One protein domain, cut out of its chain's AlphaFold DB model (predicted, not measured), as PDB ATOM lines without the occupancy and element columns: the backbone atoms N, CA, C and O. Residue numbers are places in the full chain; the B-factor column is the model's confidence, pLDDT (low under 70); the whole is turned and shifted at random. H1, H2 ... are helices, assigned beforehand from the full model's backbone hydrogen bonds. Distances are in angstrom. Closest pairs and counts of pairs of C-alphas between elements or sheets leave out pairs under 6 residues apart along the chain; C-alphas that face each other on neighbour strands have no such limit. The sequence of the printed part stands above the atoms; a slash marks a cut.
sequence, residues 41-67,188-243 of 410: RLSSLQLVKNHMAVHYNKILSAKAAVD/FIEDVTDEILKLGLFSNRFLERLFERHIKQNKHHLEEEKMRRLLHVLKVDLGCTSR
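Overview. This is residues 41 to 67 and 188 to 243 of the 410 residues of the protein "Spermatogenesis associated 7" of Capra hircus (UniProt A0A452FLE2). Long helix H1 runs along one side of three shorter helices, H2 next to it and the hairpin of H3 and H4 beyond; its residues 41 to 50 stick out. The printed part has 83 residues, four named helices, H1 to H4 along the chain, and no named strand: all helix, compact, radius of gyration of the C-alphas 13.2 A, spans 41 by 29 by 22 A.

Along the chain. Find C-alpha 41 at (-25.758, 11.030, 26.907); H1, residues 41 to 65, runs 36.1 A. H2 is residues 188 to 199, H3 204 to 217, 20.0 A, and H4 224 to 237, ending at (2.152, 17.529, 27.288).

Arrangement. At Ala 62 and Leu 197, closest C-alphas, 5.5 A, H1 touches H2 with residues 55 to 65 alone, the same way, a shallow tilt of 28 degrees. H3 and H4, a hairpin, touch; their closest C-alphas are Ile 215 and Glu 224, 6.6 A. H1 and H3 are apart. Every O i to N i+4 pair is within hydrogen-bond range in H2, H3 and H4; 19 of 21 in H1.

Size, cuts and confidence. Residues 68 to 187 are not printed; C-alphas 67 and 188 are 22.6 A apart. Of the links printed whole, none is long. Residues 41 and 241 to 243 have pLDDT under 70.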
ATOM      1  N   ARG A  41     -26.764  10.059  27.378       69.50
ATOM      2  CA  ARG A  41     -25.758  11.030  26.907       69.50
ATOM      3  C   ARG A  41     -25.048  11.760  28.053       69.50
ATOM      4  O   ARG A  41     -23.877  12.100  27.935       69.50
ATOM      5  N   LEU A  42     -25.729  12.010  29.175       74.38
ATOM      6  CA  LEU A  42     -25.094  12.595  30.361       74.38
ATOM      7  C   LEU A  42     -24.169  11.586  31.056       74.38
ATOM      8  O   LEU A  42     -23.089  11.965  31.506       74.38
ATOM      9  N   SER A  43     -24.561  10.310  31.107       77.88
ATOM     10  CA  SER A  43     -23.754   9.238  31.698       77.88
ATOM     11  C   SER A  43     -22.471   8.954  30.906       77.88
ATOM     12  O   SER A  43     -21.395   8.884  31.500       77.88
ATOM     13  N   SER A  44     -22.551   8.887  29.573       79.69
ATOM     14  CA  SER A  44     -21.389   8.713  28.693       79.69
ATOM     15  C   SER A  44     -20.450   9.917  28.766       79.69
ATOM     16  O   SER A  44     -19.243   9.752  28.938       79.69
ATOM     17  N   LEU A  45     -20.995  11.137  28.757       83.69
ATOM     18  CA  LEU A  45     -20.207  12.355  28.929       83.69
ATOM     19  C   LEU A  45     -19.497  12.399  30.292       83.69
ATOM     20  O   LEU A  45     -18.355  12.854  30.380       83.69
ATOM     21  N   GLN A  46     -20.150  11.946  31.364       85.69
ATOM     22  CA  GLN A  46     -19.518  11.871  32.682       85.69
ATOM     23  C   GLN A  46     -18.384  10.840  32.704       85.69
ATOM     24  O   GLN A  46     -17.343  11.103  33.306       85.69
ATOM     25  N   LEU A  47     -18.551   9.703  32.022       87.25
ATOM     26  CA  LEU A  47     -17.503   8.694  31.882       87.25
ATOM     27  C   LEU A  47     -16.281   9.259  31.148       87.25
ATOM     28  O   LEU A  47     -15.168   9.147  31.659       87.25
ATOM     29  N   VAL A  48     -16.496   9.946  30.022       88.00
ATOM     30  CA  VAL A  48     -15.441  10.648  29.270       88.00
ATOM     31  C   VAL A  48     -14.708  11.649  30.164       88.00
ATOM     32  O   VAL A  48     -13.482  11.646  30.228       88.00
ATOM     33  N   LYS A  49     -15.437  12.478  30.920       88.12
ATOM     34  CA  LYS A  49     -14.829  13.461  31.834       88.12
ATOM     35  C   LYS A  49     -13.984  12.810  32.926       88.12
ATOM     36  O   LYS A  49     -12.885  13.286  33.206       88.12
ATOM     37  N   ASN A  50     -14.492  11.747  33.543       90.31
ATOM     38  CA  ASN A  50     -13.771  11.019  34.584       90.31
ATOM     39  C   ASN A  50     -12.495  10.382  34.023       90.31
ATOM     40  O   ASN A  50     -11.433  10.513  34.630       90.31
ATOM     41  N   HIS A  51     -12.596   9.752  32.848       91.38
ATOM     42  CA  HIS A  51     -11.459   9.165  32.142       91.38
ATOM     43  C   HIS A  51     -10.377  10.216  31.877       91.38
ATOM     44  O   HIS A  51      -9.227  10.041  32.275       91.38
ATOM     45  N   MET A  52     -10.773  11.378  31.353       90.19
ATOM     46  CA  MET A  52      -9.858  12.499  31.128       90.19
ATOM     47  C   MET A  52      -9.175  12.984  32.401       90.19
ATOM     48  O   MET A  52      -7.963  13.188  32.401       90.19
ATOM     49  N   ALA A  53      -9.909  13.126  33.505       90.25
ATOM     50  CA  ALA A  53      -9.319  13.550  34.771       90.25
ATOM     51  C   ALA A  53      -8.247  12.565  35.275       90.25
ATOM     52  O   ALA A  53      -7.175  12.986  35.712       90.25
ATOM     53  N   VAL A  54      -8.507  11.258  35.191       91.19
ATOM     54  CA  VAL A  54      -7.528  10.221  35.561       91.19
ATOM     55  C   VAL A  54      -6.324  10.260  34.621       91.19
ATOM     56  O   VAL A  54      -5.179  10.264  35.077       91.19
ATOM     57  N   HIS A  55      -6.574  10.365  33.319       91.81
ATOM     58  CA  HIS A  55      -5.542  10.401  32.295       91.81
ATOM     59  C   HIS A  55      -4.582  11.590  32.457       91.81
ATOM     60  O   HIS A  55      -3.368  11.404  32.416       91.81
ATOM     61  N   TYR A  56      -5.081  12.796  32.741       92.94
ATOM     62  CA  TYR A  56      -4.211  13.958  32.960       92.94
ATOM     63  C   TYR A  56      -3.270  13.786  34.158       92.94
ATOM     64  O   TYR A  56      -2.110  14.196  34.094       92.94
ATOM     65  N   ASN A  57      -3.721  13.128  35.230       93.00
ATOM     66  CA  ASN A  57      -2.848  12.799  36.361       93.00
ATOM     67  C   ASN A  57      -1.759  11.786  35.966       93.00
ATOM     68  O   ASN A  57      -0.603  11.913  36.387       93.00
ATOM     69  N   LYS A  58      -2.104  10.809  35.118       94.38
ATOM     70  CA  LYS A  58      -1.143   9.855  34.548       94.38
ATOM     71  C   LYS A  58      -0.116  10.560  33.660       94.38
ATOM     72  O   LYS A  58       1.075  10.323  33.840       94.38
ATOM     73  N   ILE A  59      -0.534  11.480  32.788       93.69
ATOM     74  CA  ILE A  59       0.384  12.272  31.952       93.69
ATOM     75  C   ILE A  59       1.336  13.098  32.818       93.69
ATOM     76  O   ILE A  59       2.537  13.129  32.554       93.69
ATOM     77  N   LEU A  60       0.828  13.745  33.870       92.06
ATOM     78  CA  LEU A  60       1.664  14.534  34.775       92.06
ATOM     79  C   LEU A  60       2.739  13.670  35.450       92.06
ATOM     80  O   LEU A  60       3.888  14.090  35.566       92.06
ATOM     81  N   SER A  61       2.375  12.448  35.840       91.25
ATOM     82  CA  SER A  61       3.311  11.468  36.399       91.25
ATOM     83  C   SER A  61       4.315  10.987  35.346       91.25
ATOM     84  O   SER A  61       5.517  10.936  35.600       91.25
ATOM     85  N   ALA A  62       3.842  10.708  34.130       91.62
ATOM     86  CA  ALA A  62       4.660  10.259  33.009       91.62
ATOM     87  C   ALA A  62       5.673  11.327  32.583       91.62
ATOM     88  O   ALA A  62       6.809  10.999  32.257       91.62
ATOM     89  N   LYS A  63       5.306  12.611  32.665       91.31
ATOM     90  CA  LYS A  63       6.188  13.746  32.369       91.31
ATOM     91  C   LYS A  63       7.468  13.723  33.206       91.31
ATOM     92  O   LYS A  63       8.523  14.072  32.693       91.31
ATOM     93  N   ALA A  64       7.395  13.289  34.465       86.56
ATOM     94  CA  ALA A  64       8.572  13.157  35.324       86.56
ATOM     95  C   ALA A  64       9.481  11.978  34.926       86.56
ATOM     96  O   ALA A  64      10.668  11.987  35.240       86.56
ATOM     97  N   ALA A  65       8.940  10.976  34.231       86.00
ATOM     98  CA  ALA A  65       9.677   9.806  33.763       86.00
ATOM     99  C   ALA A  65      10.325  10.002  32.379       86.00
ATOM    100  O   ALA A  65      11.082   9.142  31.936       86.00
ATOM    101  N   VAL A  66      10.039  11.094  31.667       87.56
ATOM    102  CA  VAL A  66      10.596  11.353  30.332       87.56
ATOM    103  C   VAL A  66      11.818  12.270  30.430       87.56
ATOM    104  O   VAL A  66      11.739  13.379  30.955       87.56
ATOM    105  N   ASP A  67      12.950  11.826  29.881       82.81
ATOM    106  CA  ASP A  67      14.184  12.601  29.787       82.81
ATOM    107  C   ASP A  67      14.248  13.368  28.455       82.81
ATOM    108  O   ASP A  67      14.550  12.825  27.387       82.81
ATOM    109  N   PHE A 188      -7.057   4.269  23.968       95.19
ATOM    110  CA  PHE A 188      -5.798   4.279  23.225       95.19
ATOM    111  C   PHE A 188      -4.737   5.190  23.855       95.19
ATOM    112  O   PHE A 188      -3.584   4.788  24.011       95.19
ATOM    113  N   ILE A 189      -5.096   6.429  24.208       95.25
ATOM    114  CA  ILE A 189      -4.119   7.357  24.788       95.25
ATOM    115  C   ILE A 189      -3.742   6.963  26.220       95.25
ATOM    116  O   ILE A 189      -2.596   7.166  26.635       95.25
ATOM    117  N   GLU A 190      -4.678   6.368  26.960       94.06
ATOM    118  CA  GLU A 190      -4.417   5.763  28.262       94.06
ATOM    119  C   GLU A 190      -3.421   4.611  28.150       94.06
ATOM    120  O   GLU A 190      -2.411   4.661  28.844       94.06
ATOM    121  N   ASP A 191      -3.619   3.665  27.230       94.25
ATOM    122  CA  ASP A 191      -2.719   2.525  27.015       94.25
ATOM    123  C   ASP A 191      -1.292   2.980  26.690       94.25
ATOM    124  O   ASP A 191      -0.315   2.470  27.245       94.25
ATOM    125  N   VAL A 192      -1.160   3.987  25.820       94.50
ATOM    126  CA  VAL A 192       0.139   4.591  25.492       94.50
ATOM    127  C   VAL A 192       0.776   5.191  26.745       94.50
ATOM    128  O   VAL A 192       1.961   4.986  26.998       94.50
ATOM    129  N   THR A 193       0.003   5.931  27.539       94.25
ATOM    130  CA  THR A 193       0.506   6.607  28.746       94.25
ATOM    131  C   THR A 193       0.845   5.614  29.854       94.25
ATOM    132  O   THR A 193       1.829   5.809  30.564       94.25
ATOM    133  N   ASP A 194       0.101   4.523  29.969       93.94
ATOM    134  CA  ASP A 194       0.380   3.441  30.907       93.94
ATOM    135  C   ASP A 194       1.618   2.644  30.492       93.94
ATOM    136  O   ASP A 194       2.410   2.275  31.357       93.94
ATOM    137  N   GLU A 195       1.861   2.429  29.195       93.75
ATOM    138  CA  GLU A 195       3.117   1.823  28.735       93.75
ATOM    139  C   GLU A 195       4.319   2.736  29.031       93.75
ATOM    140  O   GLU A 195       5.367   2.244  29.458       93.75
ATOM    141  N   ILE A 196       4.157   4.059  28.905       92.94
ATOM    142  CA  ILE A 196       5.157   5.036  29.368       92.94
ATOM    143  C   ILE A 196       5.344   4.896  30.888       92.94
ATOM    144  O   ILE A 196       6.447   4.717  31.382       92.94
ATOM    145  N   LEU A 197       4.290   4.891  31.691       91.44
ATOM    146  CA  LEU A 197       4.469   4.755  33.142       91.44
ATOM    147  C   LEU A 197       5.112   3.418  33.545       91.44
ATOM    148  O   LEU A 197       5.945   3.384  34.450       91.44
ATOM    149  N   LYS A 198       4.769   2.330  32.853       91.81
ATOM    150  CA  LYS A 198       5.247   0.975  33.143       91.81
ATOM    151  C   LYS A 198       6.717   0.772  32.799       91.81
ATOM    152  O   LYS A 198       7.415   0.081  33.537       91.81
ATOM    153  N   LEU A 199       7.171   1.294  31.661       87.81
ATOM    154  CA  LEU A 199       8.542   1.069  31.202       87.81
ATOM    155  C   LEU A 199       9.550   1.992  31.912       87.81
ATOM    156  O   LEU A 199      10.698   1.589  32.085       87.81
ATOM    157  N   GLY A 200       9.118   3.173  32.377       80.25
ATOM    158  CA  GLY A 200       9.981   4.185  32.994       80.25
ATOM    159  C   GLY A 200      11.059   4.755  32.053       80.25
ATOM    160  O   GLY A 200      11.341   4.192  31.004       80.25
ATOM    161  N   LEU A 201      11.658   5.890  32.438       73.31
ATOM    162  CA  LEU A 201      12.805   6.557  31.782       73.31
ATOM    163  C   LEU A 201      12.829   6.513  30.242       73.31
ATOM    164  O   LEU A 201      13.363   5.590  29.625       73.31
ATOM    165  N   PHE A 202      12.369   7.590  29.601       82.94
ATOM    166  CA  PHE A 202      12.262   7.640  28.137       82.94
ATOM    167  C   PHE A 202      13.117   8.703  27.486       82.94
ATOM    168  O   PHE A 202      13.196   9.825  27.958       82.94
ATOM    169  N   SER A 203      13.653   8.367  26.316       84.81
ATOM    170  CA  SER A 203      14.201   9.347  25.379       84.81
ATOM    171  C   SER A 203      13.178   9.680  24.292       84.81
ATOM    172  O   SER A 203      12.341   8.845  23.944       84.81
ATOM    173  N   ASN A 204      13.307  10.851  23.662       87.00
ATOM    174  CA  ASN A 204      12.481  11.237  22.506       87.00
ATOM    175  C   ASN A 204      12.449  10.157  21.409       87.00
ATOM    176  O   ASN A 204      11.385   9.814  20.896       87.00
ATOM    177  N   ARG A 205      13.606   9.545  21.113       87.56
ATOM    178  CA  ARG A 205      13.721   8.456  20.127       87.56
ATOM    179  C   ARG A 205      12.912   7.222  20.527       87.56
ATOM    180  O   ARG A 205      12.401   6.512  19.663       87.56
ATOM    181  N   PHE A 206      12.847   6.921  21.823       89.31
ATOM    182  CA  PHE A 206      12.032   5.819  22.316       89.31
ATOM    183  C   PHE A 206      10.545   6.132  22.152       89.31
ATOM    184  O   PHE A 206       9.821   5.303  21.607       89.31
ATOM    185  N   LEU A 207      10.107   7.327  22.561       90.88
ATOM    186  CA  LEU A 207       8.703   7.734  22.459       90.88
ATOM    187  C   LEU A 207       8.199   7.686  21.017       90.88
ATOM    188  O   LEU A 207       7.114   7.180  20.765       90.88
ATOM    189  N   GLU A 208       9.004   8.101  20.044       91.75
ATOM    190  CA  GLU A 208       8.628   8.009  18.627       91.75
ATOM    191  C   GLU A 208       8.424   6.565  18.158       91.75
ATOM    192  O   GLU A 208       7.477   6.269  17.429       91.75
ATOM    193  N   ARG A 209       9.269   5.635  18.617       92.94
ATOM    194  CA  ARG A 209       9.110   4.204  18.320       92.94
ATOM    195  C   ARG A 209       7.882   3.614  18.999       92.94
ATOM    196  O   ARG A 209       7.191   2.803  18.388       92.94
ATOM    197  N   LEU A 210       7.627   4.017  20.241       94.25
ATOM    198  CA  LEU A 210       6.453   3.621  21.010       94.25
ATOM    199  C   LEU A 210       5.170   4.077  20.305       94.25
ATOM    200  O   LEU A 210       4.278   3.273  20.053       94.25
ATOM    201  N   PHE A 211       5.112   5.349  19.919       94.88
ATOM    202  CA  PHE A 211       3.981   5.935  19.205       94.88
ATOM    203  C   PHE A 211       3.725   5.222  17.879       94.88
ATOM    204  O   PHE A 211       2.596   4.830  17.594       94.88
ATOM    205  N   GLU A 212       4.769   4.970  17.092       95.25
ATOM    206  CA  GLU A 212       4.626   4.266  15.817       95.25
ATOM    207  C   GLU A 212       4.197   2.798  16.004       95.25
ATOM    208  O   GLU A 212       3.441   2.264  15.190       95.25
ATOM    209  N   ARG A 213       4.619   2.141  17.091       94.88
ATOM    210  CA  ARG A 213       4.143   0.798  17.458       94.88
ATOM    211  C   ARG A 213       2.643   0.807  17.758       94.88
ATOM    212  O   ARG A 213       1.922  -0.015  17.196       94.88
ATOM    213  N   HIS A 214       2.185   1.747  18.581       94.50
ATOM    214  CA  HIS A 214       0.776   1.892  18.963       94.50
ATOM    215  C   HIS A 214      -0.130   2.244  17.785       94.50
ATOM    216  O   HIS A 214      -1.219   1.684  17.654       94.50
ATOM    217  N   ILE A 215       0.343   3.097  16.873       94.69
ATOM    218  CA  ILE A 215      -0.364   3.412  15.622       94.69
ATOM    219  C   ILE A 215      -0.534   2.152  14.769       94.69
ATOM    220  O   ILE A 215      -1.621   1.887  14.256       94.69
ATOM    221  N   LYS A 216       0.523   1.342  14.637       93.81
ATOM    222  CA  LYS A 216       0.472   0.092  13.866       93.81
ATOM    223  C   LYS A 216      -0.461  -0.940  14.494       93.81
ATOM    224  O   LYS A 216      -1.194  -1.594  13.761       93.81
ATOM    225  N   GLN A 217      -0.452  -1.067  15.820       92.62
ATOM    226  CA  GLN A 217      -1.330  -1.986  16.553       92.62
ATOM    227  C   GLN A 217      -2.814  -1.618  16.401       92.62
ATOM    228  O   GLN A 217      -3.651  -2.510  16.296       92.62
ATOM    229  N   ASN A 218      -3.135  -0.325  16.309       91.62
ATOM    230  CA  ASN A 218      -4.513   0.171  16.269       91.62
ATOM    231  C   ASN A 218      -5.028   0.533  14.862       91.62
ATOM    232  O   ASN A 218      -6.145   1.032  14.719       91.62
ATOM    233  N   LYS A 219      -4.254   0.239  13.808       87.50
ATOM    234  CA  LYS A 219      -4.527   0.644  12.414       87.50
ATOM    235  C   LYS A 219      -5.921   0.269  11.890       87.50
ATOM    236  O   LYS A 219      -6.441   0.934  11.000       87.50
ATOM    237  N   HIS A 220      -6.508  -0.812  12.397       85.12
ATOM    238  CA  HIS A 220      -7.776  -1.353  11.898       85.12
ATOM    239  C   HIS A 220      -9.008  -0.907  12.693       85.12
ATOM    240  O   HIS A 220     -10.127  -1.128  12.236       85.12
ATOM    241  N   HIS A 221      -8.814  -0.277  13.853       85.25
ATOM    242  CA  HIS A 221      -9.901   0.103  14.759       85.25
ATOM    243  C   HIS A 221      -9.997   1.613  14.978       85.25
ATOM    244  O   HIS A 221     -11.068   2.105  15.321       85.25
ATOM    245  N   LEU A 222      -8.910   2.350  14.736       92.25
ATOM    246  CA  LEU A 222      -8.855   3.796  14.903       92.25
ATOM    247  C   LEU A 222      -8.290   4.475  13.656       92.25
ATOM    248  O   LEU A 222      -7.382   3.980  12.991       92.25
ATOM    249  N   GLU A 223      -8.817   5.658  13.358       92.38
ATOM    250  CA  GLU A 223      -8.295   6.535  12.313       92.38
ATOM    251  C   GLU A 223      -6.871   7.007  12.648       92.38
ATOM    252  O   GLU A 223      -6.645   7.699  13.646       92.38
ATOM    253  N   GLU A 224      -5.919   6.670  11.776       93.94
ATOM    254  CA  GLU A 224      -4.494   6.973  11.946       93.94
ATOM    255  C   GLU A 224      -4.226   8.465  12.151       93.94
ATOM    256  O   GLU A 224      -3.462   8.852  13.035       93.94
ATOM    257  N   GLU A 225      -4.887   9.319  11.376       92.75
ATOM    258  CA  GLU A 225      -4.692  10.761  11.460       92.75
ATOM    259  C   GLU A 225      -5.119  11.310  12.835       92.75
ATOM    260  O   GLU A 225      -4.444  12.162  13.412       92.75
ATOM    261  N   LYS A 226      -6.208  10.784  13.415       92.62
ATOM    262  CA  LYS A 226      -6.637  11.142  14.776       92.62
ATOM    263  C   LYS A 226      -5.669  10.624  15.831       92.62
ATOM    264  O   LYS A 226      -5.329  11.388  16.730       92.62
ATOM    265  N   MET A 227      -5.189   9.386  15.698       94.81
ATOM    266  CA  MET A 227      -4.173   8.841  16.605       94.81
ATOM    267  C   MET A 227      -2.910   9.702  16.591       94.81
ATOM    268  O   MET A 227      -2.429  10.101  17.647       94.81
ATOM    269  N   ARG A 228      -2.412  10.071  15.403       95.50
ATOM    270  CA  ARG A 228      -1.236  10.944  15.252       95.50
ATOM    271  C   ARG A 228      -1.461  12.320  15.875       95.50
ATOM    272  O   ARG A 228      -0.571  12.816  16.561       95.50
ATOM    273  N   ARG A 229      -2.647  12.915  15.702       94.50
ATOM    274  CA  ARG A 229      -3.018  14.177  16.369       94.50
ATOM    275  C   ARG A 229      -3.002  14.053  17.894       94.50
ATOM    276  O   ARG A 229      -2.397  14.895  18.549       94.50
ATOM    277  N   LEU A 230      -3.619  13.012  18.454       94.19
ATOM    278  CA  LEU A 230      -3.635  12.768  19.903       94.19
ATOM    279  C   LEU A 230      -2.225  12.551  20.459       94.19
ATOM    280  O   LEU A 230      -1.851  13.161  21.456       94.19
ATOM    281  N   LEU A 231      -1.419  11.737  19.779       94.94
ATOM    282  CA  LEU A 231      -0.039  11.465  20.173       94.94
ATOM    283  C   LEU A 231       0.849  12.705  20.075       94.94
ATOM    284  O   LEU A 231       1.751  12.872  20.888       94.94
ATOM    285  N   HIS A 232       0.591  13.596  19.117       93.56
ATOM    286  CA  HIS A 232       1.276  14.882  19.053       93.56
ATOM    287  C   HIS A 232       0.939  15.756  20.268       93.56
ATOM    288  O   HIS A 232       1.845  16.320  20.876       93.56
ATOM    289  N   VAL A 233      -0.339  15.838  20.655       92.69
ATOM    290  CA  VAL A 233      -0.755  16.555  21.874       92.69
ATOM    291  C   VAL A 233      -0.083  15.947  23.107       92.69
ATOM    292  O   VAL A 233       0.567  16.671  23.854       92.69
ATOM    293  N   LEU A 234      -0.107  14.620  23.253       93.50
ATOM    294  CA  LEU A 234       0.589  13.929  24.341       93.50
ATOM    295  C   LEU A 234       2.099  14.213  24.337       93.50
ATOM    296  O   LEU A 234       2.684  14.472  25.386       93.50
ATOM    297  N   LYS A 235       2.747  14.213  23.165       92.19
ATOM    298  CA  LYS A 235       4.171  14.554  23.016       92.19
ATOM    299  C   LYS A 235       4.461  15.962  23.552       92.19
ATOM    300  O   LYS A 235       5.463  16.162  24.243       92.19
ATOM    301  N   VAL A 236       3.578  16.923  23.275       90.50
ATOM    302  CA  VAL A 236       3.664  18.287  23.817       90.50
ATOM    303  C   VAL A 236       3.460  18.292  25.335       90.50
ATOM    304  O   VAL A 236       4.280  18.875  26.047       90.50
ATOM    305  N   ASP A 237       2.454  17.585  25.851       90.88
ATOM    306  CA  ASP A 237       2.152  17.529  27.288       90.88
ATOM    307  C   ASP A 237       3.287  16.881  28.100       90.88
ATOM    308  O   ASP A 237       3.618  17.335  29.202       90.88
ATOM    309  N   LEU A 238       3.989  15.905  27.518       89.62
ATOM    310  CA  LEU A 238       5.205  15.305  28.080       89.62
ATOM    311  C   LEU A 238       6.424  16.242  28.012       89.62
ATOM    312  O   LEU A 238       7.409  16.028  28.707       89.62
ATOM    313  N   GLY A 239       6.356  17.353  27.275       83.75
ATOM    314  CA  GLY A 239       7.456  18.316  27.132       83.75
ATOM    315  C   GLY A 239       8.487  17.923  26.073       83.75
ATOM    316  O   GLY A 239       9.613  18.420  26.098       83.75
ATOM    317  N   CYS A 240       8.117  17.041  25.145       78.38
ATOM    318  CA  CYS A 240       8.958  16.577  24.047       78.38
ATOM    319  C   CYS A 240       8.766  17.454  22.803       78.38
ATOM    320  O   CYS A 240       8.375  16.976  21.738       78.38
ATOM    321  N   THR A 241       9.015  18.759  22.906       68.06
ATOM    322  CA  THR A 241       9.053  19.613  21.710       68.06
ATOM    323  C   THR A 241      10.284  19.221  20.897       68.06
ATOM    324  O   THR A 241      11.392  19.282  21.440       68.06
ATOM    325  N   SER A 242      10.105  18.777  19.643       57.84
ATOM    326  CA  SER A 242      11.223  18.429  18.752       57.84
ATOM    327  C   SER A 242      12.261  19.547  18.811       57.84
ATOM    328  O   SER A 242      12.005  20.695  18.451       57.84
ATOM    329  N   ARG A 243      13.439  19.208  19.331       55.41
ATOM    330  CA  ARG A 243      14.605  20.075  19.275       55.41
ATOM    331  C   ARG A 243      15.435  19.649  18.072       55.41
ATOM    332  O   ARG A 243      16.575  19.218  18.210       55.41
TER     333      ARG A 243